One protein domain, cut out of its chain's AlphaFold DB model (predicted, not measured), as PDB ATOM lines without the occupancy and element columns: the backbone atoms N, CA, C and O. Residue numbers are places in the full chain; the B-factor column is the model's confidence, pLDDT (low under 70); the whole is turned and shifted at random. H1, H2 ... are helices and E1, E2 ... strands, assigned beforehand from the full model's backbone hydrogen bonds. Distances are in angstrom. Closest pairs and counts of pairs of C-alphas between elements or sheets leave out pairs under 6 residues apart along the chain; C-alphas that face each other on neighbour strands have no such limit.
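This is residues 2 to 203 of the 204 residues of a protein of Sphaeramia orbicularis (orbiculate cardinalfish) (UniProt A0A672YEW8). A strongly twisted sheet of five strands has the short helices H5 and H6 on one face, while the long helix H1 sticks out far to one side with residues 2 to 26, and an arm of H2 and H3, which meet along only part of their lengths, reaches away on the opposite side. H4 lies between that arm and the sheet, and the small helix H7 comes near the last printed residue. The printed part has 202 residues, with seven named helices and five named strands in the order H1 E1 H2 H3 H4 E2 E3 E4 H5 H6 E5 H7; the sheet, in the order E1 E2 E3 E5 E4, is mixed. The class is mixed, helices and strands, though under half of the residues are in named elements. The whole is only just extended, close to loose, with a radius of gyration of the C-alphas of 25.0 A and spans of 84 by 51 by 51 A.

H1, residues 2 to 22, stands free together with residues 23 to 26 and touches no helix. E1, residues 49 to 51, is an edge strand, antiparallel to E2, residues 115 to 120, at 133 degrees, with N 49 and O 117 2.8 A apart. H2, residues 57 to 68, and H3, residues 87 to 99, form a helical hairpin: they touch, with the closest C-alphas, those of Tyr 64 and Arg 98, 6.2 A apart, and run opposite ways at a shallow tilt of 30 degrees. H2 touches H3 with residues 64 to 68 alone, and H3 touches H2 with residues 94 to 98 alone. H4, residues 103 to 110, is apart from H3 and only just apart from H2, with the closest C-alphas 8.0 A apart. H2, H3 and H4 are not on the sheet. E2 and E3, residues 123 to 130, form a hairpin, antiparallel at 143 degrees, with N 116 and O 127 2.8 A apart. E3 is antiparallel to E5, residues 174 to 180, at 156 degrees, with N 130 and O 177 2.8 A apart. E5 is parallel to the edge strand E4, residues 141 to 145, at 24 degrees, with N 144 and O 176 2.8 A apart. E4, H5, H6 and E5 make a strand-helix-strand unit, two parallel neighbour strands with helices between them along the chain, and its crossover is right-handed. H5, residues 154 to 157, lies over E5 at a height over the sheet of 9.1 A, its closest C-alphas being those of Phe 154 and Cys 179, 5.9 A apart. H6, residues 161 to 165, is on the same face at a height over the sheet of 7.1 A; its Thr 165 and Phe 175 of E5 have C-alphas 5.1 A apart, the closest of the two elements. H4 and H5 are close but not clearly touching, with the closest C-alphas, those of Leu 110 and Tyr 155, 7.6 A apart. H7, residues 198 to 201, is not on the sheet. In H1, H2, H4 and H6 every O i to N i+4 pair is within hydrogen-bond range, in H3 8 of 9 are, and H5 and H7 are too short for such a pair.

H1 begins at C-alpha 2, (-64.211, 53.131, 43.835), and measures 30.3 A from first to last C-alpha. H2 measures 16.3 A, H3 18.2 A and H4 10.5 A. E2 measures 16.0 A, E3 21.9 A, E4 13.0 A and E5 19.3 A, ending at C-alpha 180, (-6.514, 49.085, 37.063). E1 measures 6.3 A, H5 and H6 6.1 A each, and H7 4.9 A, ending at C-alpha 201, (-13.291, 40.521, 35.960).

The two C-alphas farthest apart are those of Phe 2 and Asp 68, 85.7 A. Without residues 2 to 26 the body spans 58 by 51 by 36 A. The printed part has no cut. The links H1 to E1, H2 to H3 and E5 to H7 are long. The mean pLDDT of the printed part is 90.1; residues 21 to 31 and 200 to 203 are under 70.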
ATOM      1  N   PHE A   2     -65.117  53.533  42.730       74.25
ATOM      2  CA  PHE A   2     -64.211  53.131  43.835       74.25
ATOM      3  C   PHE A   2     -63.513  51.775  43.623       74.25
ATOM      4  O   PHE A   2     -62.338  51.623  43.946       74.25
ATOM      5  N   THR A   3     -64.215  50.801  43.045       76.69
ATOM      6  CA  THR A   3     -63.677  49.463  42.762       76.69
ATOM      7  C   THR A   3     -62.592  49.477  41.683       76.69
ATOM      8  O   THR A   3     -61.587  48.792  41.820       76.69
ATOM      9  N   GLU A   4     -62.745  50.300  40.647       78.75
ATOM     10  CA  GLU A   4     -61.772  50.428  39.550       78.75
ATOM     11  C   GLU A   4     -60.466  51.081  40.013       78.75
ATOM     12  O   GLU A   4     -59.384  50.630  39.642       78.75
ATOM     13  N   VAL A   5     -60.554  52.089  40.889       81.44
ATOM     14  CA  VAL A   5     -59.377  52.731  41.501       81.44
ATOM     15  C   VAL A   5     -58.617  51.741  42.384       81.44
ATOM     16  O   VAL A   5     -57.390  51.680  42.336       81.44
ATOM     17  N   LEU A   6     -59.335  50.917  43.150       84.38
ATOM     18  CA  LEU A   6     -58.723  49.922  44.029       84.38
ATOM     19  C   LEU A   6     -58.008  48.820  43.229       84.38
ATOM     20  O   LEU A   6     -56.889  48.439  43.565       84.38
ATOM     21  N   VAL A   7     -58.604  48.378  42.118       87.12
ATOM     22  CA  VAL A   7     -57.978  47.432  41.181       87.12
ATOM     23  C   VAL A   7     -56.728  48.038  40.535       87.12
ATOM     24  O   VAL A   7     -55.694  47.374  40.480       87.12
ATOM     25  N   ALA A   8     -56.774  49.303  40.110       86.38
ATOM     26  CA  ALA A   8     -55.623  49.983  39.514       86.38
ATOM     27  C   ALA A   8     -54.444  50.127  40.494       86.38
ATOM     28  O   ALA A   8     -53.297  49.911  40.104       86.38
ATOM     29  N   ILE A   9     -54.710  50.425  41.772       90.75
ATOM     30  CA  ILE A   9     -53.675  50.511  42.818       90.75
ATOM     31  C   ILE A   9     -53.036  49.143  43.073       90.75
ATOM     32  O   ILE A   9     -51.813  49.049  43.174       90.75
ATOM     33  N   VAL A  10     -53.837  48.075  43.137       92.75
ATOM     34  CA  VAL A  10     -53.321  46.712  43.341       92.75
ATOM     35  C   VAL A  10     -52.463  46.277  42.156       92.75
ATOM     36  O   VAL A  10     -51.348  45.801  42.356       92.75
ATOM     37  N   ILE A  11     -52.930  46.493  40.922       92.19
ATOM     38  CA  ILE A  11     -52.160  46.164  39.714       92.19
ATOM     39  C   ILE A  11     -50.871  46.991  39.660       92.19
ATOM     40  O   ILE A  11     -49.801  46.434  39.423       92.19
ATOM     41  N   GLY A  12     -50.942  48.296  39.939       90.12
ATOM     42  CA  GLY A  12     -49.775  49.177  39.992       90.12
ATOM     43  C   GLY A  12     -48.761  48.750  41.053       90.12
ATOM     44  O   GLY A  12     -47.566  48.707  40.768       90.12
ATOM     45  N   GLY A  13     -49.225  48.351  42.240       90.62
ATOM     46  CA  GLY A  13     -48.386  47.818  43.313       90.62
ATOM     47  C   GLY A  13     -47.737  46.482  42.953       90.62
ATOM     48  O   GLY A  13     -46.551  46.293  43.212       90.62
ATOM     49  N   VAL A  14     -48.469  45.581  42.290       90.00
ATOM     50  CA  VAL A  14     -47.934  44.302  41.796       90.00
ATOM     51  C   VAL A  14     -46.891  44.536  40.705       90.00
ATOM     52  O   VAL A  14     -45.812  43.955  40.771       90.00
ATOM     53  N   ILE A  15     -47.155  45.419  39.738       87.44
ATOM     54  CA  ILE A  15     -46.188  45.778  38.691       87.44
ATOM     55  C   ILE A  15     -44.951  46.427  39.317       87.44
ATOM     56  O   ILE A  15     -43.836  46.012  39.016       87.44
ATOM     57  N   TYR A  16     -45.125  47.389  40.226       83.50
ATOM     58  CA  TYR A  16     -44.023  48.040  40.933       83.50
ATOM     59  C   TYR A  16     -43.177  47.035  41.721       83.50
ATOM     60  O   TYR A  16     -41.952  47.050  41.621       83.50
ATOM     61  N   PHE A  17     -43.819  46.115  42.444       82.00
ATOM     62  CA  PHE A  17     -43.150  45.058  43.199       82.00
ATOM     63  C   PHE A  17     -42.398  44.086  42.286       82.00
ATOM     64  O   PHE A  17     -41.251  43.742  42.566       82.00
ATOM     65  N   LEU A  18     -42.993  43.668  41.165       79.56
ATOM     66  CA  LEU A  18     -42.339  42.799  40.183       79.56
ATOM     67  C   LEU A  18     -41.157  43.501  39.498       79.56
ATOM     68  O   LEU A  18     -40.105  42.887  39.311       79.56
ATOM     69  N   VAL A  19     -41.285  44.794  39.186       77.19
ATOM     70  CA  VAL A  19     -40.210  45.620  38.617       77.19
ATOM     71  C   VAL A  19     -39.084  45.836  39.633       77.19
ATOM     72  O   VAL A  19     -37.918  45.694  39.270       77.19
ATOM     73  N   GLN A  20     -39.389  46.111  40.905       71.56
ATOM     74  CA  GLN A  20     -38.371  46.220  41.956       71.56
ATOM     75  C   GLN A  20     -37.675  44.886  42.231       71.56
ATOM     76  O   GLN A  20     -36.451  44.846  42.315       71.56
ATOM     77  N   LYS A  21     -38.423  43.780  42.304       62.94
ATOM     78  CA  LYS A  21     -37.866  42.436  42.520       62.94
ATOM     79  C   LYS A  21     -36.971  41.981  41.361       62.94
ATOM     80  O   LYS A  21     -36.042  41.209  41.568       62.94
ATOM     81  N   SER A  22     -37.226  42.475  40.149       59.06
ATOM     82  CA  SER A  22     -36.385  42.248  38.967       59.06
ATOM     83  C   SER A  22     -35.050  43.013  39.019       59.06
ATOM     84  O   SER A  22     -34.061  42.565  38.440       59.06
ATOM     85  N   ARG A  23     -34.982  44.139  39.746       57.31
ATOM     86  CA  ARG A  23     -33.809  45.032  39.764       57.31
ATOM     87  C   ARG A  23     -32.624  44.550  40.609       57.31
ATOM     88  O   ARG A  23     -31.564  45.151  40.499       57.31
ATOM     89  N   SER A  24     -32.749  43.483  41.402       53.66
ATOM     90  CA  SER A  24     -31.659  43.001  42.273       53.66
ATOM     91  C   SER A  24     -31.259  41.545  42.034       53.66
ATOM     92  O   SER A  24     -30.974  40.795  42.969       53.66
ATOM     93  N   LYS A  25     -31.161  41.120  40.770       56.03
ATOM     94  CA  LYS A  25     -30.316  39.958  40.474       56.03
ATOM     95  C   LYS A  25     -28.855  40.371  40.641       56.03
ATOM     96  O   LYS A  25     -28.204  40.749  39.674       56.03
ATOM     97  N   VAL A  26     -28.362  40.308  41.878       58.03
ATOM     98  CA  VAL A  26     -26.922  40.249  42.140       58.03
ATOM     99  C   VAL A  26     -26.422  39.036  41.367       58.03
ATOM    100  O   VAL A  26     -26.914  37.922  41.571       58.03
ATOM    101  N   LEU A  27     -25.542  39.271  40.394       57.00
ATOM    102  CA  LEU A  27     -24.908  38.186  39.663       57.00
ATOM    103  C   LEU A  27     -24.186  37.334  40.704       57.00
ATOM    104  O   LEU A  27     -23.350  37.843  41.442       57.00
ATOM    105  N   LYS A  28     -24.563  36.057  40.808       51.06
ATOM    106  CA  LYS A  28     -23.791  35.107  41.601       51.06
ATOM    107  C   LYS A  28     -22.481  34.910  40.865       51.06
ATOM    108  O   LYS A  28     -22.467  34.294  39.801       51.06
ATOM    109  N   THR A  29     -21.432  35.501  41.391       54.94
ATOM    110  CA  THR A  29     -20.083  35.274  40.919       54.94
ATOM    111  C   THR A  29     -19.447  34.201  41.795       54.94
ATOM    112  O   THR A  29     -19.742  34.101  42.984       54.94
ATOM    113  N   GLU A  30     -18.690  33.301  41.176       57.31
ATOM    114  CA  GLU A  30     -17.938  32.278  41.899       57.31
ATOM    115  C   GLU A  30     -16.586  32.891  42.280       57.31
ATOM    116  O   GLU A  30     -15.878  33.377  41.390       57.31
ATOM    117  N   ASP A  31     -16.248  32.884  43.574       63.16
ATOM    118  CA  ASP A  31     -14.894  33.171  44.053       63.16
ATOM    119  C   ASP A  31     -13.959  32.154  43.388       63.16
ATOM    120  O   ASP A  31     -14.110  30.939  43.564       63.16
ATOM    121  N   GLY A  32     -13.045  32.623  42.543       75.06
ATOM    122  CA  GLY A  32     -12.247  31.741  41.698       75.06
ATOM    123  C   GLY A  32     -10.768  31.996  41.892       75.06
ATOM    124  O   GLY A  32     -10.335  33.117  41.743       75.06
ATOM    125  N   TRP A  33      -9.960  30.967  42.152       88.88
ATOM    126  CA  TRP A  33      -8.501  31.090  42.039       88.88
ATOM    127  C   TRP A  33      -8.102  31.083  40.564       88.88
ATOM    128  O   TRP A  33      -8.338  30.074  39.893       88.88
ATOM    129  N   TRP A  34      -7.466  32.141  40.067       91.56
ATOM    130  CA  TRP A  34      -7.024  32.283  38.670       91.56
ATOM    131  C   TRP A  34      -5.509  32.232  38.495       91.56
ATOM    132  O   TRP A  34      -5.037  32.191  37.354       91.56
ATOM    133  N   GLY A  35      -4.774  32.189  39.605       91.31
ATOM    134  CA  GLY A  35      -3.337  31.967  39.627       91.31
ATOM    135  C   GLY A  35      -2.923  30.564  39.192       91.31
ATOM    136  O   GLY A  35      -3.742  29.668  38.939       91.31
ATOM    137  N   VAL A  36      -1.609  30.369  39.121       91.19
ATOM    138  CA  VAL A  36      -1.002  29.071  38.819       91.19
ATOM    139  C   VAL A  36      -1.365  28.061  39.912       91.19
ATOM    140  O   VAL A  36      -1.296  28.357  41.101       91.19
ATOM    141  N   GLY A  37      -1.736  26.845  39.510       90.31
ATOM    142  CA  GLY A  37      -1.981  25.742  40.438       90.31
ATOM    143  C   GLY A  37      -3.231  25.898  41.314       90.31
ATOM    144  O   GLY A  37      -4.253  26.459  40.899       90.31
ATOM    145  N   ALA A  38      -3.166  25.298  42.502       88.62
ATOM    146  CA  ALA A  38      -4.193  25.405  43.533       88.62
ATOM    147  C   ALA A  38      -3.969  26.675  44.379       88.62
ATOM    148  O   ALA A  38      -2.823  27.117  44.481       88.62
ATOM    149  N   PRO A  39      -5.030  27.252  44.974       88.88
ATOM    150  CA  PRO A  39      -4.869  28.313  45.962       88.88
ATOM    151  C   PRO A  39      -3.971  27.845  47.118       88.88
ATOM    152  O   PRO A  39      -3.951  26.646  47.415       88.88
ATOM    153  N   PRO A  40      -3.218  28.759  47.753       87.00
ATOM    154  CA  PRO A  40      -2.392  28.425  48.903       87.00
ATOM    155  C   PRO A  40      -3.249  27.880  50.052       87.00
ATOM    156  O   PRO A  40      -4.412  28.244  50.205       87.00
ATOM    157  N   ASP A  41      -2.647  27.036  50.894       85.88
ATOM    158  CA  ASP A  41      -3.313  26.478  52.082       85.88
ATOM    159  C   ASP A  41      -3.607  27.544  53.167       85.88
ATOM    160  O   ASP A  41      -4.314  27.267  54.134       85.88
ATOM    161  N   GLY A  42      -3.047  28.751  53.027       83.50
ATOM    162  CA  GLY A  42      -3.228  29.897  53.924       83.50
ATOM    163  C   GLY A  42      -3.820  31.123  53.221       83.50
ATOM    164  O   GLY A  42      -4.247  31.048  52.071       83.50
ATOM    165  N   GLU A  43      -3.840  32.262  53.917       84.25
ATOM    166  CA  GLU A  43      -4.341  33.520  53.351       84.25
ATOM    167  C   GLU A  43      -3.455  34.025  52.204       84.25
ATOM    168  O   GLU A  43      -2.228  33.898  52.221       84.25
ATOM    169  N   GLU A  44      -4.102  34.607  51.197       87.88
ATOM    170  CA  GLU A  44      -3.435  35.269  50.084       87.88
ATOM    171  C   GLU A  44      -2.707  36.541  50.550       87.88
ATOM    172  O   GLU A  44      -3.240  37.334  51.328       87.88
ATOM    173  N   ASP A  45      -1.492  36.768  50.039       89.81
ATOM    174  CA  ASP A  45      -0.773  38.025  50.257       89.81
ATOM    175  C   ASP A  45      -1.373  39.153  49.404       89.81
ATOM    176  O   ASP A  45      -0.964  39.410  48.267       89.81
ATOM    177  N   ILE A  46      -2.327  39.858  50.006       92.94
ATOM    178  CA  ILE A  46      -3.000  41.036  49.447       92.94
ATOM    179  C   ILE A  46      -2.250  42.352  49.733       92.94
ATOM    180  O   ILE A  46      -2.845  43.432  49.729       92.94
ATOM    181  N   SER A  47      -0.950  42.293  50.048       96.75
ATOM    182  CA  SER A  47      -0.162  43.504  50.282       96.75
ATOM    183  C   SER A  47      -0.091  44.381  49.031       96.75
ATOM    184  O   SER A  47       0.224  43.933  47.926       96.75
ATOM    185  N   VAL A  48      -0.327  45.679  49.226       98.12
ATOM    186  CA  VAL A  48      -0.157  46.688  48.181       98.12
ATOM    187  C   VAL A  48       1.317  47.068  48.080       98.12
ATOM    188  O   VAL A  48       1.902  47.625  49.012       98.12
ATOM    189  N   ARG A  49       1.917  46.797  46.922       98.31
ATOM    190  CA  ARG A  49       3.335  47.024  46.631       98.31
ATOM    191  C   ARG A  49       3.495  48.168  45.629       98.31
ATOM    192  O   ARG A  49       2.844  48.133  44.585       98.31
ATOM    193  N   PRO A  50       4.366  49.161  45.881       98.44
ATOM    194  CA  PRO A  50       4.729  50.139  44.862       98.44
ATOM    195  C   PRO A  50       5.303  49.452  43.622       98.44
ATOM    196  O   PRO A  50       6.100  48.518  43.729       98.44
ATOM    197  N   PHE A  51       4.924  49.940  42.448       98.50
ATOM    198  CA  PHE A  51       5.424  49.466  41.165       98.50
ATOM    199  C   PHE A  51       6.046  50.633  40.398       98.50
ATOM    200  O   PHE A  51       5.565  51.761  40.466       98.50
ATOM    201  N   LYS A  52       7.134  50.371  39.674       98.31
ATOM    202  CA  LYS A  52       7.776  51.355  38.802       98.31
ATOM    203  C   LYS A  52       7.959  50.740  37.427       98.31
ATOM    204  O   LYS A  52       8.557  49.674  37.300       98.31
ATOM    205  N   ILE A  53       7.464  51.429  36.408       98.19
ATOM    206  CA  ILE A  53       7.622  51.001  35.023       98.19
ATOM    207  C   ILE A  53       9.067  51.269  34.613       98.19
ATOM    208  O   ILE A  53       9.606  52.348  34.863       98.19
ATOM    209  N   SER A  54       9.697  50.286  33.985       97.06
ATOM    210  CA  SER A  54      11.045  50.406  33.438       97.06
ATOM    211  C   SER A  54      11.126  49.656  32.117       97.06
ATOM    212  O   SER A  54      10.276  48.815  31.834       97.06
ATOM    213  N   THR A  55      12.126  49.998  31.312       96.38
ATOM    214  CA  THR A  55      12.500  49.242  30.119       96.38
ATOM    215  C   THR A  55      14.018  49.139  30.069       96.38
ATOM    216  O   THR A  55      14.707  50.066  30.514       96.38
ATOM    217  N   SER A  56      14.535  48.013  29.593       97.62
ATOM    218  CA  SER A  56      15.970  47.781  29.456       97.62
ATOM    219  C   SER A  56      16.480  48.194  28.075       97.62
ATOM    220  O   SER A  56      15.732  48.274  27.100       97.62
ATOM    221  N   ASP A  57      17.789  48.428  27.978       97.75
ATOM    222  CA  ASP A  57      18.432  48.690  26.688       97.75
ATOM    223  C   ASP A  57      18.278  47.487  25.742       97.75
ATOM    224  O   ASP A  57      18.025  47.676  24.558       97.75
ATOM    225  N   GLU A  58      18.316  46.263  26.277       98.38
ATOM    226  CA  GLU A  58      18.117  45.021  25.521       98.38
ATOM    227  C   GLU A  58      16.712  44.931  24.898       98.38
ATOM    228  O   GLU A  58      16.576  44.554  23.733       98.38
ATOM    229  N   GLU A  59      15.663  45.320  25.631       97.69
ATOM    230  CA  GLU A  59      14.292  45.361  25.103       97.69
ATOM    231  C   GLU A  59      14.159  46.364  23.950       97.69
ATOM    232  O   GLU A  59      13.524  46.074  22.932       97.69
ATOM    233  N   LEU A  60      14.778  47.541  24.090       97.56
ATOM    234  CA  LEU A  60      14.761  48.578  23.057       97.56
ATOM    235  C   LEU A  60      15.586  48.175  21.830       97.56
ATOM    236  O   LEU A  60      15.162  48.409  20.699       97.56
ATOM    237  N   GLU A  61      16.740  47.543  22.030       98.12
ATOM    238  CA  GLU A  61      17.557  46.999  20.946       98.12
ATOM    239  C   GLU A  61      16.818  45.894  20.184       98.12
ATOM    240  O   GLU A  61      16.811  45.901  18.948       98.12
ATOM    241  N   ASP A  62      16.139  44.979  20.888       98.25
ATOM    242  CA  ASP A  62      15.315  43.947  20.250       98.25
ATOM    243  C   ASP A  62      14.177  44.565  19.429       98.25
ATOM    244  O   ASP A  62      13.949  44.170  18.280       98.25
ATOM    245  N   LEU A  63      13.498  45.575  19.980       97.50
ATOM    246  CA  LEU A  63      12.463  46.327  19.276       97.50
ATOM    247  C   LEU A  63      13.006  46.962  17.988       97.50
ATOM    248  O   LEU A  63      12.427  46.763  16.916       97.50
ATOM    249  N   TYR A  64      14.108  47.710  18.069       97.94
ATOM    250  CA  TYR A  64      14.690  48.381  16.904       97.94
ATOM    251  C   TYR A  64      15.142  47.386  15.843       97.94
ATOM    252  O   TYR A  64      14.840  47.572  14.665       97.94
ATOM    253  N   ARG A  65      15.763  46.276  16.252       98.19
ATOM    254  CA  ARG A  65      16.149  45.197  15.342       98.19
ATOM    255  C   ARG A  65      14.944  44.617  14.595       98.19
ATOM    256  O   ARG A  65      15.048  44.334  13.403       98.19
ATOM    257  N   ARG A  66      13.801  44.426  15.266       97.62
ATOM    258  CA  ARG A  66      12.565  43.933  14.624       97.62
ATOM    259  C   ARG A  66      11.972  44.956  13.666       97.62
ATOM    260  O   ARG A  66      11.531  44.573  12.584       97.62
ATOM    261  N   ILE A  67      11.985  46.233  14.043       97.06
ATOM    262  CA  ILE A  67      11.550  47.321  13.168       97.06
ATOM    263  C   ILE A  67      12.408  47.347  11.893       97.06
ATOM    264  O   ILE A  67      11.845  47.318  10.798       97.06
ATOM    265  N   ASP A  68      13.734  47.288  12.023       96.56
ATOM    266  CA  ASP A  68      14.682  47.324  10.898       96.56
ATOM    267  C   ASP A  68      14.517  46.126   9.940       96.56
ATOM    268  O   ASP A  68      14.840  46.209   8.756       96.56
ATOM    269  N   GLN A  69      13.966  45.009  10.426       96.12
ATOM    270  CA  GLN A  69      13.685  43.801   9.639       96.12
ATOM    271  C   GLN A  69      12.269  43.767   9.031       96.12
ATOM    272  O   GLN A  69      11.878  42.767   8.417       96.12
ATOM    273  N   THR A  70      11.481  44.836   9.183       92.88
ATOM    274  CA  THR A  70      10.110  44.908   8.658       92.88
ATOM    275  C   THR A  70      10.106  44.850   7.130       92.88
ATOM    276  O   THR A  70      10.777  45.628   6.458       92.88
ATOM    277  N   ARG A  71       9.297  43.951   6.555       92.12
ATOM    278  CA  ARG A  71       9.119  43.834   5.098       92.12
ATOM    279  C   ARG A  71       7.866  44.599   4.659       92.12
ATOM    280  O   ARG A  71       6.770  44.185   5.044       92.12
ATOM    281  N   PRO A  72       7.985  45.684   3.874       88.19
ATOM    282  CA  PRO A  72       6.823  46.419   3.392       88.19
ATOM    283  C   PRO A  72       6.013  45.585   2.393       88.19
ATOM    284  O   PRO A  72       6.564  44.800   1.622       88.19
ATOM    285  N   VAL A  73       4.696  45.793   2.383       90.25
ATOM    286  CA  VAL A  73       3.761  45.175   1.431       90.25
ATOM    287  C   VAL A  73       3.031  46.291   0.700       90.25
ATOM    288  O   VAL A  73       2.636  47.263   1.336       90.25
ATOM    289  N   ALA A  74       2.843  46.195  -0.614       91.69
ATOM    290  CA  ALA A  74       2.144  47.240  -1.359       91.69
ATOM    291  C   ALA A  74       0.649  47.293  -0.988       91.69
ATOM    292  O   ALA A  74       0.007  46.258  -0.817       91.69
ATOM    293  N   SER A  75       0.096  48.503  -0.871       93.31
ATOM    294  CA  SER A  75      -1.356  48.721  -0.819       93.31
ATOM    295  C   SER A  75      -1.912  48.933  -2.223       93.31
ATOM    296  O   SER A  75      -1.174  49.314  -3.129       93.31
ATOM    297  N   LEU A  76      -3.222  48.735  -2.381       94.25
ATOM    298  CA  LEU A  76      -3.937  49.144  -3.588       94.25
ATOM    299  C   LEU A  76      -3.825  50.664  -3.775       94.25
ATOM    300  O   LEU A  76      -3.853  51.415  -2.792       94.25
ATOM    301  N   GLU A  77      -3.729  51.102  -5.026       93.56
ATOM    302  CA  GLU A  77      -3.759  52.521  -5.389       93.56
ATOM    303  C   GLU A  77      -5.044  53.181  -4.859       93.56
ATOM    304  O   GLU A  77      -6.103  52.555  -4.827       93.56
ATOM    305  N   ASP A  78      -4.923  54.412  -4.349       93.00
ATOM    306  CA  ASP A  78      -6.019  55.244  -3.820       93.00
ATOM    307  C   ASP A  78      -6.928  54.607  -2.743       93.00
ATOM    308  O   ASP A  78      -7.988  55.131  -2.410       93.00
ATOM    309  N   SER A  79      -6.490  53.509  -2.118       94.38
ATOM    310  CA  SER A  79      -7.300  52.733  -1.161       94.38
ATOM    311  C   SER A  79      -7.503  53.382   0.207       94.38
ATOM    312  O   SER A  79      -8.384  52.955   0.962       94.38
ATOM    313  N   GLN A  80      -6.702  54.398   0.544       92.94
ATOM    314  CA  GLN A  80      -6.677  55.014   1.874       92.94
ATOM    315  C   GLN A  80      -6.654  53.918   2.962       92.94
ATOM    316  O   GLN A  80      -5.781  53.053   2.918       92.94
ATOM    317  N   PHE A  81      -7.609  53.919   3.900       96.06
ATOM    318  CA  PHE A  81      -7.780  52.893   4.943       96.06
ATOM    319  C   PHE A  81      -8.987  51.961   4.702       96.06
ATOM    320  O   PHE A  81      -9.379  51.202   5.588       96.06
ATOM    321  N   HIS A  82      -9.604  51.992   3.514       96.44
ATOM    322  CA  HIS A  82     -10.834  51.232   3.235       96.44
ATOM    323  C   HIS A  82     -10.637  49.708   3.229       96.44
ATOM    324  O   HIS A  82     -11.603  48.968   3.393       96.44
ATOM    325  N   TYR A  83      -9.395  49.240   3.083       94.25
ATOM    326  CA  TYR A  83      -9.022  47.819   3.058       94.25
ATOM    327  C   TYR A  83      -8.124  47.431   4.242       94.25
ATOM    328  O   TYR A  83      -7.326  46.500   4.159       94.25
ATOM    329  N   GLY A  84      -8.251  48.155   5.355       94.25
ATOM    330  CA  GLY A  84      -7.392  48.003   6.521       94.25
ATOM    331  C   GLY A  84      -6.257  49.019   6.532       94.25
ATOM    332  O   GLY A  84      -6.350  50.092   5.935       94.25
ATOM    333  N   PHE A  85      -5.195  48.709   7.270       94.44
ATOM    334  CA  PHE A  85      -4.122  49.667   7.506       94.44
ATOM    335  C   PHE A  85      -3.335  49.939   6.219       94.44
ATOM    336  O   PHE A  85      -2.785  49.023   5.608       94.44
ATOM    337  N   ASN A  86      -3.248  51.209   5.823       94.81
ATOM    338  CA  ASN A  86      -2.516  51.602   4.627       94.81
ATOM    339  C   ASN A  86      -1.005  51.386   4.800       94.81
ATOM    340  O   ASN A  86      -0.389  51.957   5.703       94.81
ATOM    341  N   SER A  87      -0.375  50.624   3.909       93.38
ATOM    342  CA  SER A  87       1.043  50.283   4.014       93.38
ATOM    343  C   SER A  87       1.969  51.484   3.843       93.38
ATOM    344  O   SER A  87       3.012  51.534   4.490       93.38
ATOM    345  N   GLN A  88       1.610  52.470   3.013       91.94
ATOM    346  CA  GLN A  88       2.417  53.689   2.875       91.94
ATOM    347  C   GLN A  88       2.372  54.509   4.167       91.94
ATOM    348  O   GLN A  88       3.393  55.036   4.609       91.94
ATOM    349  N   TYR A  89       1.204  54.579   4.811       94.25
ATOM    350  CA  TYR A  89       1.085  55.196   6.130       94.25
ATOM    351  C   TYR A  89       1.838  54.397   7.201       94.25
ATOM    352  O   TYR A  89       2.517  54.990   8.034       94.25
ATOM    353  N   LEU A  90       1.798  53.061   7.148       94.50
ATOM    354  CA  LEU A  90       2.535  52.199   8.076       94.50
ATOM    355  C   LEU A  90       4.037  52.477   8.031       94.50
ATOM    356  O   LEU A  90       4.658  52.560   9.083       94.50
ATOM    357  N   GLN A  91       4.613  52.699   6.846       93.19
ATOM    358  CA  GLN A  91       6.027  53.073   6.730       93.19
ATOM    359  C   GLN A  91       6.351  54.384   7.462       93.19
ATOM    360  O   GLN A  91       7.408  54.488   8.078       93.19
ATOM    361  N   LYS A  92       5.430  55.360   7.475       94.56
ATOM    362  CA  LYS A  92       5.599  56.596   8.259       94.56
ATOM    363  C   LYS A  92       5.595  56.311   9.760       94.56
ATOM    364  O   LYS A  92       6.452  56.824  10.471       94.56
ATOM    365  N   VAL A  93       4.666  55.473  10.229       95.62
ATOM    366  CA  VAL A  93       4.588  55.074  11.645       95.62
ATOM    367  C   VAL A  93       5.858  54.343  12.068       95.62
ATOM    368  O   VAL A  93       6.468  54.714  13.062       95.62
ATOM    369  N   VAL A  94       6.290  53.351  11.285       95.56
ATOM    370  CA  VAL A  94       7.504  52.567  11.548       95.56
ATOM    371  C   VAL A  94       8.744  53.465  11.564       95.56
ATOM    372  O   VAL A  94       9.554  53.363  12.482       95.56
ATOM    373  N   SER A  95       8.862  54.395  10.608       96.00
ATOM    374  CA  SER A  95       9.961  55.366  10.567       96.00
ATOM    375  C   SER A  95       9.998  56.249  11.812       96.00
ATOM    376  O   SER A  95      11.056  56.400  12.416       96.00
ATOM    377  N   TYR A  96       8.856  56.808  12.220       97.81
ATOM    378  CA  TYR A  96       8.772  57.627  13.429       97.81
ATOM    379  C   TYR A  96       9.157  56.816  14.671       97.81
ATOM    380  O   TYR A  96       9.953  57.259  15.494       97.81
ATOM    381  N   TRP A  97       8.648  55.587  14.780       96.88
ATOM    382  CA  TRP A  97       8.919  54.732  15.932       96.88
ATOM    383  C   TRP A  97      10.389  54.333  16.048       96.88
ATOM    384  O   TRP A  97      10.905  54.174  17.153       96.88
ATOM    385  N   ARG A  98      11.063  54.192  14.903       96.56
ATOM    386  CA  ARG A  98      12.475  53.827  14.834       96.56
ATOM    387  C   ARG A  98      13.430  54.980  15.122       96.56
ATOM    388  O   ARG A  98      14.509  54.733  15.662       96.56
ATOM    389  N   ASN A  99      13.076  56.188  14.687       97.38
ATOM    390  CA  ASN A  99      14.025  57.299  14.583       97.38
ATOM    391  C   ASN A  99      13.707  58.467  15.521       97.38
ATOM    392  O   ASN A  99      14.630  59.119  16.000       97.38
ATOM    393  N   ASP A 100      12.428  58.718  15.799       97.88
ATOM    394  CA  ASP A 100      11.976  59.947  16.461       97.88
ATOM    395  C   ASP A 100      11.292  59.683  17.812       97.88
ATOM    396  O   ASP A 100      11.200  60.572  18.663       97.88
ATOM    397  N   PHE A 101      10.782  58.468  18.028       97.88
ATOM    398  CA  PHE A 101      10.063  58.125  19.247       97.88
ATOM    399  C   PHE A 101      11.012  57.838  20.412       97.88
ATOM    400  O   PHE A 101      11.655  56.793  20.489       97.88
ATOM    401  N   ASP A 102      11.040  58.759  21.370       97.31
ATOM    402  CA  ASP A 102      11.805  58.599  22.603       97.31
ATOM    403  C   ASP A 102      11.052  57.719  23.615       97.31
ATOM    404  O   ASP A 102      10.159  58.177  24.343       97.31
ATOM    405  N   TRP A 103      11.433  56.442  23.652       96.31
ATOM    406  CA  TRP A 103      10.897  55.442  24.573       96.31
ATOM    407  C   TRP A 103      11.159  55.756  26.042       96.31
ATOM    408  O   TRP A 103      10.265  55.570  26.869       96.31
ATOM    409  N   ARG A 104      12.348  56.265  26.382       96.31
ATOM    410  CA  ARG A 104      12.692  56.561  27.781       96.31
ATOM    411  C   ARG A 104      11.846  57.714  28.299       96.31
ATOM    412  O   ARG A 104      11.248  57.597  29.364       96.31
ATOM    413  N   LYS A 105      11.655  58.746  27.476       97.81
ATOM    414  CA  LYS A 105      10.717  59.835  27.774       97.81
ATOM    415  C   LYS A 105       9.283  59.343  27.977       97.81
ATOM    416  O   LYS A 105       8.565  59.901  28.806       97.81
ATOM    417  N   GLN A 106       8.834  58.322  27.240       97.69
ATOM    418  CA  GLN A 106       7.506  57.749  27.479       97.69
ATOM    419  C   GLN A 106       7.439  56.963  28.787       97.69
ATOM    420  O   GLN A 106       6.441  57.073  29.490       97.69
ATOM    421  N   VAL A 107       8.484  56.218  29.153       97.69
ATOM    422  CA  VAL A 107       8.556  55.540  30.458       97.69
ATOM    423  C   VAL A 107       8.539  56.553  31.604       97.69
ATOM    424  O   VAL A 107       7.809  56.361  32.577       97.69
ATOM    425  N   ASP A 108       9.260  57.666  31.472       97.88
ATOM    426  CA  ASP A 108       9.208  58.764  32.443       97.88
ATOM    427  C   ASP A 108       7.805  59.362  32.534       97.88
ATOM    428  O   ASP A 108       7.302  59.606  33.629       97.88
ATOM    429  N   LYS A 109       7.140  59.549  31.385       97.81
ATOM    430  CA  LYS A 109       5.755  60.016  31.338       97.81
ATOM    431  C   LYS A 109       4.813  59.051  32.051       97.81
ATOM    432  O   LYS A 109       3.979  59.509  32.820       97.81
ATOM    433  N   LEU A 110       4.934  57.747  31.808       98.06
ATOM    434  CA  LEU A 110       4.094  56.742  32.457       98.06
ATOM    435  C   LEU A 110       4.240  56.819  33.980       98.06
ATOM    436  O   LEU A 110       3.233  56.891  34.669       98.06
ATOM    437  N   ASN A 111       5.467  56.952  34.486       98.19
ATOM    438  CA  ASN A 111       5.749  57.068  35.919       98.19
ATOM    439  C   ASN A 111       5.424  58.447  36.542       98.19
ATOM    440  O   ASN A 111       5.798  58.693  37.689       98.19
ATOM    441  N   GLN A 112       4.749  59.362  35.829       96.75
ATOM    442  CA  GLN A 112       4.264  60.623  36.419       96.75
ATOM    443  C   GLN A 112       3.189  60.392  37.486       96.75
ATOM    444  O   GLN A 112       3.033  61.221  38.384       96.75
ATOM    445  N   TYR A 113       2.469  59.269  37.406       97.62
ATOM    446  CA  TYR A 113       1.491  58.862  38.407       97.62
ATOM    447  C   TYR A 113       1.997  57.673  39.238       97.62
ATOM    448  O   TYR A 113       2.802  56.879  38.753       97.62
ATOM    449  N   PRO A 114       1.540  57.520  40.496       98.12
ATOM    450  CA  PRO A 114       1.894  56.365  41.315       98.12
ATOM    451  C   PRO A 114       1.268  55.071  40.783       98.12
ATOM    452  O   PRO A 114       0.052  55.001  40.579       98.12
ATOM    453  N   HIS A 115       2.091  54.032  40.631       98.69
ATOM    454  CA  HIS A 115       1.658  52.687  40.264       98.69
ATOM    455  C   HIS A 115       1.823  51.716  41.428       98.69
ATOM    456  O   HIS A 115       2.759  51.819  42.226       98.69
ATOM    457  N   PHE A 116       0.941  50.727  41.476       98.75
ATOM    458  CA  PHE A 116       0.920  49.704  42.506       98.75
ATOM    459  C   PHE A 116       0.584  48.340  41.919       98.75
ATOM    460  O   PHE A 116       0.025  48.228  40.825       98.75
ATOM    461  N   LYS A 117       0.931  47.308  42.683       98.44
ATOM    462  CA  LYS A 117       0.554  45.922  42.451       98.44
ATOM    463  C   LYS A 117       0.020  45.290  43.728       98.44
ATOM    464  O   LYS A 117       0.533  45.569  44.809       98.44
ATOM    465  N   THR A 118      -0.984  44.436  43.598       97.50
ATOM    466  CA  THR A 118      -1.515  43.606  44.688       97.50
ATOM    467  C   THR A 118      -1.958  42.263  44.124       97.50
ATOM    468  O   THR A 118      -2.317  42.187  42.949       97.50
ATOM    469  N   ASN A 119      -1.919  41.208  44.938       95.12
ATOM    470  CA  ASN A 119      -2.497  39.934  44.528       95.12
ATOM    471  C   ASN A 119      -4.007  39.944  44.788       95.12
ATOM    472  O   ASN A 119      -4.438  40.410  45.844       95.12
ATOM    473  N   ILE A 120      -4.782  39.499  43.803       92.25
ATOM    474  CA  ILE A 120      -6.227  39.308  43.904       92.25
ATOM    475  C   ILE A 120      -6.550  37.993  43.204       92.25
ATOM    476  O   ILE A 120      -6.384  37.880  41.985       92.25
ATOM    477  N   GLU A 121      -7.027  37.006  43.962       91.75
ATOM    478  CA  GLU A 121      -7.448  35.708  43.432       91.75
ATOM    479  C   GLU A 121      -6.336  34.951  42.665       91.75
ATOM    480  O   GLU A 121      -6.586  34.226  41.692       91.75
ATOM    481  N   GLY A 122      -5.085  35.117  43.078       92.31
ATOM    482  CA  GLY A 122      -3.903  34.514  42.475       92.31
ATOM    483  C   GLY A 122      -3.366  35.257  41.253       92.31
ATOM    484  O   GLY A 122      -2.511  34.707  40.560       92.31
ATOM    485  N   ILE A 123      -3.862  36.465  40.968       94.06
ATOM    486  CA  ILE A 123      -3.393  37.334  39.882       94.06
ATOM    487  C   ILE A 123      -2.691  38.557  40.467       94.06
ATOM    488  O   ILE A 123      -3.279  39.308  41.242       94.06
ATOM    489  N   ASP A 124      -1.459  38.815  40.029       96.75
ATOM    490  CA  ASP A 124      -0.756  40.063  40.337       96.75
ATOM    491  C   ASP A 124      -1.330  41.227  39.501       96.75
ATOM    492  O   ASP A 124      -0.987  41.422  38.328       96.75
ATOM    493  N   VAL A 125      -2.254  41.988  40.098       97.19
ATOM    494  CA  VAL A 125      -3.000  43.077  39.450       97.19
ATOM    495  C   VAL A 125      -2.254  44.398  39.601       97.19
ATOM    496  O   VAL A 125      -2.001  44.866  40.710       97.19
ATOM    497  N   HIS A 126      -1.956  45.040  38.473       98.62
ATOM    498  CA  HIS A 126      -1.436  46.401  38.408       98.62
ATOM    499  C   HIS A 126      -2.564  47.438  38.403       98.62
ATOM    500  O   HIS A 126      -3.562  47.284  37.694       98.62
ATOM    501  N   TYR A 127      -2.362  48.553  39.103       98.56
ATOM    502  CA  TYR A 127      -3.222  49.730  39.013       98.56
ATOM    503  C   TYR A 127      -2.459  51.033  39.271       98.56
ATOM    504  O   TYR A 127      -1.444  51.049  39.967       98.56
ATOM    505  N   MET A 128      -2.973  52.142  38.736       98.50
ATOM    506  CA  MET A 128      -2.601  53.484  39.197       98.50
ATOM    507  C   MET A 128      -3.576  53.950  40.272       98.50
ATOM    508  O   MET A 128      -4.776  53.704  40.147       98.50
ATOM    509  N   HIS A 129      -3.087  54.671  41.281       98.25
ATOM    510  CA  HIS A 129      -3.937  55.352  42.265       98.25
ATOM    511  C   HIS A 129      -3.475  56.791  42.444       98.25
ATOM    512  O   HIS A 129      -2.400  57.058  42.982       98.25
ATOM    513  N   ILE A 130      -4.302  57.717  41.970       98.00
ATOM    514  CA  ILE A 130      -4.029  59.144  41.964       98.00
ATOM    515  C   ILE A 130      -4.960  59.803  42.971       98.00
ATOM    516  O   ILE A 130      -6.177  59.823  42.799       98.00
ATOM    517  N   LYS A 131      -4.372  60.348  44.032       95.62
ATOM    518  CA  LYS A 131      -5.093  61.135  45.032       95.62
ATOM    519  C   LYS A 131      -5.062  62.615  44.644       95.62
ATOM    520  O   LYS A 131      -4.034  63.070  44.136       95.62
ATOM    521  N   PRO A 132      -6.138  63.375  44.904       94.00
ATOM    522  CA  PRO A 132      -6.150  64.806  44.636       94.00
ATOM    523  C   PRO A 132      -5.090  65.514  45.485       94.00
ATOM    524  O   PRO A 132      -4.944  65.235  46.676       94.00
ATOM    525  N   GLN A 133      -4.348  66.447  44.885       87.56
ATOM    526  CA  GLN A 133      -3.329  67.216  45.616       87.56
ATOM    527  C   GLN A 133      -3.943  68.302  46.504       87.56
ATOM    528  O   GLN A 133      -3.345  68.711  47.501       87.56
ATOM    529  N   ARG A 134      -5.125  68.803  46.131       85.25
ATOM    530  CA  ARG A 134      -5.856  69.849  46.847       85.25
ATOM    531  C   ARG A 134      -7.321  69.460  46.936       85.25
ATOM    532  O   ARG A 134      -7.926  69.091  45.937       85.25
ATOM    533  N   VAL A 135      -7.882  69.591  48.130       86.56
ATOM    534  CA  VAL A 135      -9.305  69.374  48.385       86.56
ATOM    535  C   VAL A 135      -9.854  70.671  48.976       86.56
ATOM    536  O   VAL A 135      -9.398  71.066  50.055       86.56
ATOM    537  N   PRO A 136     -10.764  71.381  48.282       84.06
ATOM    538  CA  PRO A 136     -11.403  72.571  48.820       84.06
ATOM    539  C   PRO A 136     -12.110  72.266  50.141       84.06
ATOM    540  O   PRO A 136     -12.629  71.171  50.367       84.06
ATOM    541  N   GLN A 137     -12.115  73.244  51.045       81.81
ATOM    542  CA  GLN A 137     -12.738  73.078  52.349       81.81
ATOM    543  C   GLN A 137     -14.244  72.835  52.188       81.81
ATOM    544  O   GLN A 137     -14.947  73.641  51.586       81.81
ATOM    545  N   GLY A 138     -14.736  71.738  52.768       81.69
ATOM    546  CA  GLY A 138     -16.141  71.335  52.662       81.69
ATOM    547  C   GLY A 138     -16.447  70.389  51.497       81.69
ATOM    548  O   GLY A 138     -17.569  69.891  51.433       81.69
ATOM    549  N   SER A 139     -15.473  70.083  50.635       84.12
ATOM    550  CA  SER A 139     -15.623  69.082  49.574       84.12
ATOM    551  C   SER A 139     -15.272  67.679  50.074       84.12
ATOM    552  O   SER A 139     -14.319  67.488  50.831       84.12
ATOM    553  N   ALA A 140     -16.035  66.680  49.629       86.12
ATOM    554  CA  ALA A 140     -15.707  65.272  49.832       86.12
ATOM    555  C   ALA A 140     -14.863  64.752  48.659       86.12
ATOM    556  O   ALA A 140     -15.133  65.094  47.507       86.12
ATOM    557  N   VAL A 141     -13.872  63.906  48.954       93.69
ATOM    558  CA  VAL A 141     -13.140  63.157  47.924       93.69
ATOM    559  C   VAL A 141     -13.955  61.924  47.556       93.69
ATOM    560  O   VAL A 141     -14.340  61.149  48.432       93.69
ATOM    561  N   ILE A 142     -14.236  61.760  46.267       95.00
ATOM    562  CA  ILE A 142     -15.056  60.670  45.742       95.00
ATOM    563  C   ILE A 142     -14.132  59.645  45.067       95.00
ATOM    564  O   ILE A 142     -13.429  60.003  44.122       95.00
ATOM    565  N   PRO A 143     -14.121  58.373  45.498       96.31
ATOM    566  CA  PRO A 143     -13.359  57.343  44.807       96.31
ATOM    567  C   PRO A 143     -13.998  57.023  43.452       96.31
ATOM    568  O   PRO A 143     -15.197  56.757  43.360       96.31
ATOM    569  N   LEU A 144     -13.184  57.030  42.399       97.06
ATOM    570  CA  LEU A 144     -13.586  56.724  41.031       97.06
ATOM    571  C   LEU A 144     -12.676  55.646  40.442       97.06
ATOM    572  O   LEU A 144     -11.477  55.859  40.261       97.06
ATOM    573  N   ILE A 145     -13.258  54.501  40.086       97.06
ATOM    574  CA  ILE A 145     -12.564  53.460  39.324       97.06
ATOM    575  C   ILE A 145     -12.768  53.723  37.829       97.06
ATOM    576  O   ILE A 145     -13.900  53.854  37.363       97.06
ATOM    577  N   MET A 146     -11.673  53.773  37.073       96.94
ATOM    578  CA  MET A 146     -11.677  53.950  35.622       96.94
ATOM    579  C   MET A 146     -11.122  52.705  34.934       96.94
ATOM    580  O   MET A 146      -9.931  52.410  35.015       96.94
ATOM    581  N   VAL A 147     -11.998  51.975  34.243       96.19
ATOM    582  CA  VAL A 147     -11.677  50.694  33.599       96.19
ATOM    583  C   VAL A 147     -11.541  50.893  32.091       96.19
ATOM    584  O   VAL A 147     -12.457  51.407  31.449       96.19
ATOM    585  N   HIS A 148     -10.393  50.514  31.529       96.88
ATOM    586  CA  HIS A 148     -10.107  50.640  30.095       96.88
ATOM    587  C   HIS A 148     -10.698  49.480  29.273       96.88
ATOM    588  O   HIS A 148     -11.244  48.529  29.822       96.88
ATOM    589  N   GLY A 149     -10.592  49.542  27.943       94.44
ATOM    590  CA  GLY A 149     -11.051  48.480  27.037       94.44
ATOM    591  C   GLY A 149      -9.918  47.802  26.266       94.44
ATOM    592  O   GLY A 149      -8.741  47.957  26.592       94.44
ATOM    593  N   TRP A 150     -10.284  47.082  25.201       95.69
ATOM    594  CA  TRP A 150      -9.373  46.632  24.142       95.69
ATOM    595  C   TRP A 150      -9.627  47.460  22.873       95.69
ATOM    596  O   TRP A 150     -10.795  47.712  22.565       95.69
ATOM    597  N   PRO A 151      -8.592  47.862  22.110       95.62
ATOM    598  CA  PRO A 151      -7.153  47.596  22.273       95.62
ATOM    599  C   PRO A 151      -6.430  48.632  23.164       95.62
ATOM    600  O   PRO A 151      -5.275  48.972  22.918       95.62
ATOM    601  N   GLY A 152      -7.132  49.173  24.158       97.19
ATOM    602  CA  GLY A 152      -6.660  50.235  25.037       97.19
ATOM    603  C   GLY A 152      -5.825  49.772  26.234       97.19
ATOM    604  O   GLY A 152      -5.412  48.615  26.347       97.19
ATOM    605  N   SER A 153      -5.556  50.712  27.140       97.56
ATOM    606  CA  SER A 153      -4.822  50.479  28.389       97.56
ATOM    607  C   SER A 153      -5.088  51.603  29.391       97.56
ATOM    608  O   SER A 153      -5.662  52.634  29.047       97.56
ATOM    609  N   PHE A 154      -4.582  51.462  30.618       97.38
ATOM    610  CA  PHE A 154      -4.640  52.511  31.644       97.38
ATOM    611  C   PHE A 154      -4.103  53.883  31.167       97.38
ATOM    612  O   PHE A 154      -4.471  54.914  31.729       97.38
ATOM    613  N   TYR A 155      -3.261  53.916  30.124       97.56
ATOM    614  CA  TYR A 155      -2.730  55.152  29.545       97.56
ATOM    615  C   TYR A 155      -3.810  56.056  28.923       97.56
ATOM    616  O   TYR A 155      -3.632  57.272  28.868       97.56
ATOM    617  N   GLU A 156      -4.954  55.501  28.511       97.25
ATOM    618  CA  GLU A 156      -6.070  56.262  27.925       97.25
ATOM    619  C   GLU A 156      -6.595  57.362  28.862       97.25
ATOM    620  O   GLU A 156      -7.114  58.380  28.405       97.25
ATOM    621  N   PHE A 157      -6.406  57.197  30.174       97.62
ATOM    622  CA  PHE A 157      -6.905  58.127  31.183       97.62
ATOM    623  C   PHE A 157      -5.940  59.271  31.518       97.62
ATOM    624  O   PHE A 157      -6.330  60.216  32.199       97.62
ATOM    625  N   PHE A 158      -4.700  59.259  31.016       97.00
ATOM    626  CA  PHE A 158      -3.686  60.255  31.397       97.00
ATOM    627  C   PHE A 158      -4.117  61.701  31.139       97.00
ATOM    628  O   PHE A 158      -3.767  62.588  31.911       97.00
ATOM    629  N   GLY A 159      -4.871  61.934  30.060       95.62
ATOM    630  CA  GLY A 159      -5.352  63.268  29.705       95.62
ATOM    631  C   GLY A 159      -6.497  63.779  30.584       95.62
ATOM    632  O   GLY A 159      -6.636  64.988  30.728       95.62
ATOM    633  N   ILE A 160      -7.304  62.885  31.169       95.94
ATOM    634  CA  ILE A 160      -8.478  63.265  31.973       95.94
ATOM    635  C   ILE A 160      -8.195  63.264  33.477       95.94
ATOM    636  O   ILE A 160      -8.855  64.000  34.200       95.94
ATOM    637  N   ILE A 161      -7.196  62.504  33.946       96.25
ATOM    638  CA  ILE A 161      -6.831  62.431  35.370       96.25
ATOM    639  C   ILE A 161      -6.694  63.824  36.015       96.25
ATOM    640  O   ILE A 161      -7.380  64.042  37.012       96.25
ATOM    641  N   PRO A 162      -5.940  64.796  35.452       94.50
ATOM    642  CA  PRO A 162      -5.807  66.115  36.075       94.50
ATOM    643  C   PRO A 162      -7.152  66.826  36.250       94.50
ATOM    644  O   PRO A 162      -7.402  67.414  37.292       94.50
ATOM    645  N   LEU A 163      -8.060  66.695  35.279       93.44
ATOM    646  CA  LEU A 163      -9.387  67.319  35.329       93.44
ATOM    647  C   LEU A 163     -10.287  66.724  36.422       93.44
ATOM    648  O   LEU A 163     -11.238  67.367  36.849       93.44
ATOM    649  N   LEU A 164     -10.014  65.488  36.850       94.31
ATOM    650  CA  LEU A 164     -10.777  64.788  37.887       94.31
ATOM    651  C   LEU A 164     -10.173  64.991  39.282       94.31
ATOM    652  O   LEU A 164     -10.898  65.005  40.277       94.31
ATOM    653  N   THR A 165      -8.850  65.123  39.366       94.69
ATOM    654  CA  THR A 165      -8.123  65.185  40.642       94.69
ATOM    655  C   THR A 165      -7.737  66.605  41.060       94.69
ATOM    656  O   THR A 165      -7.336  66.811  42.206       94.69
ATOM    657  N   GLU A 166      -7.836  67.585  40.159       91.31
ATOM    658  CA  GLU A 166      -7.473  68.988  40.393       91.31
ATOM    659  C   GLU A 166      -8.688  69.903  40.140       91.31
ATOM    660  O   GLU A 166      -8.876  70.390  39.024       91.31
ATOM    661  N   PRO A 167      -9.544  70.137  41.156       83.06
ATOM    662  CA  PRO A 167     -10.720  70.994  41.008       83.06
ATOM    663  C   PRO A 167     -10.305  72.427  40.670       83.06
ATOM    664  O   PRO A 167      -9.364  72.967  41.264       83.06
ATOM    665  N   SER A 168     -11.024  73.050  39.736       83.31
ATOM    666  CA  SER A 168     -10.767  74.438  39.332       83.31
ATOM    667  C   SER A 168     -11.602  75.418  40.152       83.31
ATOM    668  O   SER A 168     -11.103  76.487  40.509       83.31
ATOM    669  N   ASP A 169     -12.822  75.023  40.522       83.75
ATOM    670  CA  ASP A 169     -13.753  75.823  41.311       83.75
ATOM    671  C   ASP A 169     -14.080  75.174  42.672       83.75
ATOM    672  O   ASP A 169     -14.102  73.949  42.805       83.75
ATOM    673  N   PRO A 170     -14.406  75.966  43.717       78.12
ATOM    674  CA  PRO A 170     -14.751  75.432  45.042       78.12
ATOM    675  C   PRO A 170     -15.976  74.505  45.070       78.12
ATOM    676  O   PRO A 170     -16.150  73.762  46.032       78.12
ATOM    677  N   GLY A 171     -16.844  74.584  44.055       80.56
ATOM    678  CA  GLY A 171     -18.035  73.742  43.918       80.56
ATOM    679  C   GLY A 171     -17.804  72.435  43.158       80.56
ATOM    680  O   GLY A 171     -18.735  71.637  43.062       80.56
ATOM    681  N   ASP A 172     -16.602  72.217  42.616       85.06
ATOM    682  CA  ASP A 172     -16.300  71.031  41.821       85.06
ATOM    683  C   ASP A 172     -16.229  69.769  42.685       85.06
ATOM    684  O   ASP A 172     -15.761  69.768  43.831       85.06
ATOM    685  N   CYS A 173     -16.652  68.653  42.092       87.38
ATOM    686  CA  CYS A 173     -16.361  67.337  42.636       87.38
ATOM    687  C   CYS A 173     -14.855  67.076  42.568       87.38
ATOM    688  O   CYS A 173     -14.215  67.342  41.552       87.38
ATOM    689  N   VAL A 174     -14.311  66.488  43.630       92.75
ATOM    690  CA  VAL A 174     -12.906  66.083  43.688       92.75
ATOM    691  C   VAL A 174     -12.845  64.571  43.729       92.75
ATOM    692  O   VAL A 174     -13.417  63.959  44.632       92.75
ATOM    693  N   PHE A 175     -12.146  63.965  42.775       95.94
ATOM    694  CA  PHE A 175     -12.003  62.518  42.721       95.94
ATOM    695  C   PHE A 175     -10.627  62.073  43.214       95.94
ATOM    696  O   PHE A 175      -9.619  62.737  42.975       95.94
ATOM    697  N   GLU A 176     -10.577  60.915  43.869       97.31
ATOM    698  CA  GLU A 176      -9.390  60.063  43.809       97.31
ATOM    699  C   GLU A 176      -9.635  58.990  42.751       97.31
ATOM    700  O   GLU A 176     -10.716  58.404  42.683       97.31
ATOM    701  N   VAL A 177      -8.652  58.761  41.889       98.12
ATOM    702  CA  VAL A 177      -8.814  57.932  40.694       98.12
ATOM    703  C   VAL A 177      -8.006  56.653  40.835       98.12
ATOM    704  O   VAL A 177      -6.811  56.696  41.127       98.12
ATOM    705  N   VAL A 178      -8.652  55.516  40.585       98.31
ATOM    706  CA  VAL A 178      -8.025  54.194  40.507       98.31
ATOM    707  C   VAL A 178      -8.172  53.662  39.082       98.31
ATOM    708  O   VAL A 178      -9.286  53.454  38.604       98.31
ATOM    709  N   CYS A 179      -7.056  53.431  38.393       98.12
ATOM    710  CA  CYS A 179      -7.029  52.903  37.025       98.12
ATOM    711  C   CYS A 179      -6.350  51.525  37.011       98.12
ATOM    712  O   CYS A 179      -5.123  51.464  36.858       98.12
ATOM    713  N   PRO A 180      -7.091  50.416  37.177       97.69
ATOM    714  CA  PRO A 180      -6.514  49.085  37.063       97.69
ATOM    715  C   PRO A 180      -6.163  48.754  35.611       97.69
ATOM    716  O   PRO A 180      -6.845  49.162  34.670       97.69
ATOM    717  N   SER A 181      -5.106  47.966  35.427       98.00
ATOM    718  CA  SER A 181      -4.944  47.176  34.211       98.00
ATOM    719  C   SER A 181      -5.774  45.906  34.336       98.00
ATOM    720  O   SER A 181      -5.611  45.147  35.291       98.00
ATOM    721  N   ILE A 182      -6.673  45.673  33.382       95.06
ATOM    722  CA  ILE A 182      -7.499  44.457  33.365       95.06
ATOM    723  C   ILE A 182      -6.575  43.222  33.316       95.06
ATOM    724  O   ILE A 182      -5.559  43.276  32.622       95.06
ATOM    725  N   PRO A 183      -6.879  42.107  34.015       94.69
ATOM    726  CA  PRO A 183      -6.065  40.891  33.952       94.69
ATOM    727  C   PRO A 183      -5.706  40.479  32.517       94.69
ATOM    728  O   PRO A 183      -6.581  40.368  31.655       94.69
ATOM    729  N   GLY A 184      -4.413  40.262  32.265       94.81
ATOM    730  CA  GLY A 184      -3.848  39.989  30.939       94.81
ATOM    731  C   GLY A 184      -3.523  41.220  30.084       94.81
ATOM    732  O   GLY A 184      -3.117  41.054  28.935       94.81
ATOM    733  N   TYR A 185      -3.684  42.435  30.612       96.81
ATOM    734  CA  TYR A 185      -3.344  43.690  29.940       96.81
ATOM    735  C   TYR A 185      -2.269  44.459  30.705       96.81
ATOM    736  O   TYR A 185      -2.209  44.433  31.934       96.81
ATOM    737  N   GLY A 186      -1.467  45.229  29.962       96.25
ATOM    738  CA  GLY A 186      -0.464  46.126  30.533       96.25
ATOM    739  C   GLY A 186       0.493  45.385  31.466       96.25
ATOM    740  O   GLY A 186       1.210  44.489  31.033       96.25
ATOM    741  N   PHE A 187       0.487  45.770  32.743       97.94
ATOM    742  CA  PHE A 187       1.354  45.193  33.775       97.94
ATOM    743  C   PHE A 187       0.628  44.230  34.732       97.94
ATOM    744  O   PHE A 187       1.239  43.792  35.712       97.94
ATOM    745  N   SER A 188      -0.646  43.913  34.466       97.81
ATOM    746  CA  SER A 188      -1.396  42.891  35.204       97.81
ATOM    747  C   SER A 188      -1.137  41.510  34.621       97.81
ATOM    748  O   SER A 188      -1.139  41.320  33.403       97.81
ATOM    749  N   GLU A 189      -0.965  40.532  35.499       96.69
ATOM    750  CA  GLU A 189      -0.774  39.141  35.110       96.69
ATOM    751  C   GLU A 189      -1.985  38.585  34.335       96.69
ATOM    752  O   GLU A 189      -3.139  38.978  34.543       96.69
ATOM    753  N   ALA A 190      -1.714  37.684  33.387       95.00
ATOM    754  CA  ALA A 190      -2.749  36.991  32.633       95.00
ATOM    755  C   ALA A 190      -3.338  35.826  33.448       95.00
ATOM    756  O   ALA A 190      -2.600  35.138  34.150       95.00
ATOM    757  N   PRO A 191      -4.643  35.535  33.321       93.31
ATOM    758  CA  PRO A 191      -5.247  34.384  33.986       93.31
ATOM    759  C   PRO A 191      -4.622  33.058  33.540       93.31
ATOM    760  O   PRO A 191      -4.466  32.814  32.343       93.31
ATOM    761  N   HIS A 192      -4.372  32.153  34.489       93.44
ATOM    762  CA  HIS A 192      -3.789  30.828  34.217       93.44
ATOM    763  C   HIS A 192      -4.829  29.718  34.064       93.44
ATOM    764  O   HIS A 192      -4.495  28.571  33.758       93.44
ATOM    765  N   LYS A 193      -6.110  30.041  34.259       89.81
ATOM    766  CA  LYS A 193      -7.230  29.103  34.129       89.81
ATOM    767  C   LYS A 193      -8.220  29.554  33.062       89.81
ATOM    768  O   LYS A 193      -8.417  30.740  32.810       89.81
ATOM    769  N   LYS A 194      -8.870  28.574  32.434       87.75
ATOM    770  CA  LYS A 194      -9.917  28.806  31.429       87.75
ATOM    771  C   LYS A 194     -11.177  29.370  32.084       87.75
ATOM    772  O   LYS A 194     -11.458  29.073  33.237       87.75
ATOM    773  N   GLY A 195     -11.976  30.095  31.305       83.88
ATOM    774  CA  GLY A 195     -13.322  30.511  31.711       83.88
ATOM    775  C   GLY A 195     -13.407  31.866  32.411       83.88
ATOM    776  O   GLY A 195     -14.511  32.265  32.773       83.88
ATOM    777  N   ARG A 196     -12.298  32.609  32.552       77.44
ATOM    778  CA  ARG A 196     -12.366  33.988  33.046       77.44
ATOM    779  C   ARG A 196     -13.062  34.864  32.005       77.44
ATOM    780  O   ARG A 196     -12.563  35.040  30.895       77.44
ATOM    781  N   SER A 197     -14.231  35.383  32.359       78.81
ATOM    782  CA  SER A 197     -15.041  36.251  31.505       78.81
ATOM    783  C   SER A 197     -15.128  37.663  32.094       78.81
ATOM    784  O   SER A 197     -14.625  37.922  33.190       78.81
ATOM    785  N   GLY A 198     -15.796  38.584  31.392       72.19
ATOM    786  CA  GLY A 198     -16.022  39.944  31.897       72.19
ATOM    787  C   GLY A 198     -16.739  39.983  33.252       72.19
ATOM    788  O   GLY A 198     -16.456  40.862  34.058       72.19
ATOM    789  N   THR A 199     -17.602  39.005  33.556       70.19
ATOM    790  CA  THR A 199     -18.281  38.937  34.862       70.19
ATOM    791  C   THR A 199     -17.331  38.539  35.985       70.19
ATOM    792  O   THR A 199     -17.452  39.065  37.082       70.19
ATOM    793  N   SER A 200     -16.361  37.659  35.716       65.06
ATOM    794  CA  SER A 200     -15.306  37.317  36.680       65.06
ATOM    795  C   SER A 200     -14.347  38.491  36.902       65.06
ATOM    796  O   SER A 200     -13.823  38.654  37.994       65.06
ATOM    797  N   GLY A 201     -14.123  39.318  35.872       62.41
ATOM    798  CA  GLY A 201     -13.291  40.521  35.960       62.41
ATOM    799  C   GLY A 201     -13.894  41.651  36.797       62.41
ATOM    800  O   GLY A 201     -13.139  42.418  37.375       62.41
ATOM    801  N   ALA A 202     -15.223  41.733  36.895       67.31
ATOM    802  CA  ALA A 202     -15.931  42.761  37.665       67.31
ATOM    803  C   ALA A 202     -15.924  42.533  39.192       67.31
ATOM    804  O   ALA A 202     -16.521  43.320  39.919       67.31
ATOM    805  N   GLN A 203     -15.306  41.444  39.662       62.56
ATOM    806  CA  GLN A 203     -15.150  41.135  41.090       62.56
ATOM    807  C   GLN A 203     -13.911  41.777  41.725       62.56
ATOM    808  O   GLN A 203     -13.792  41.758  42.947       62.56
TER     809      GLN A 203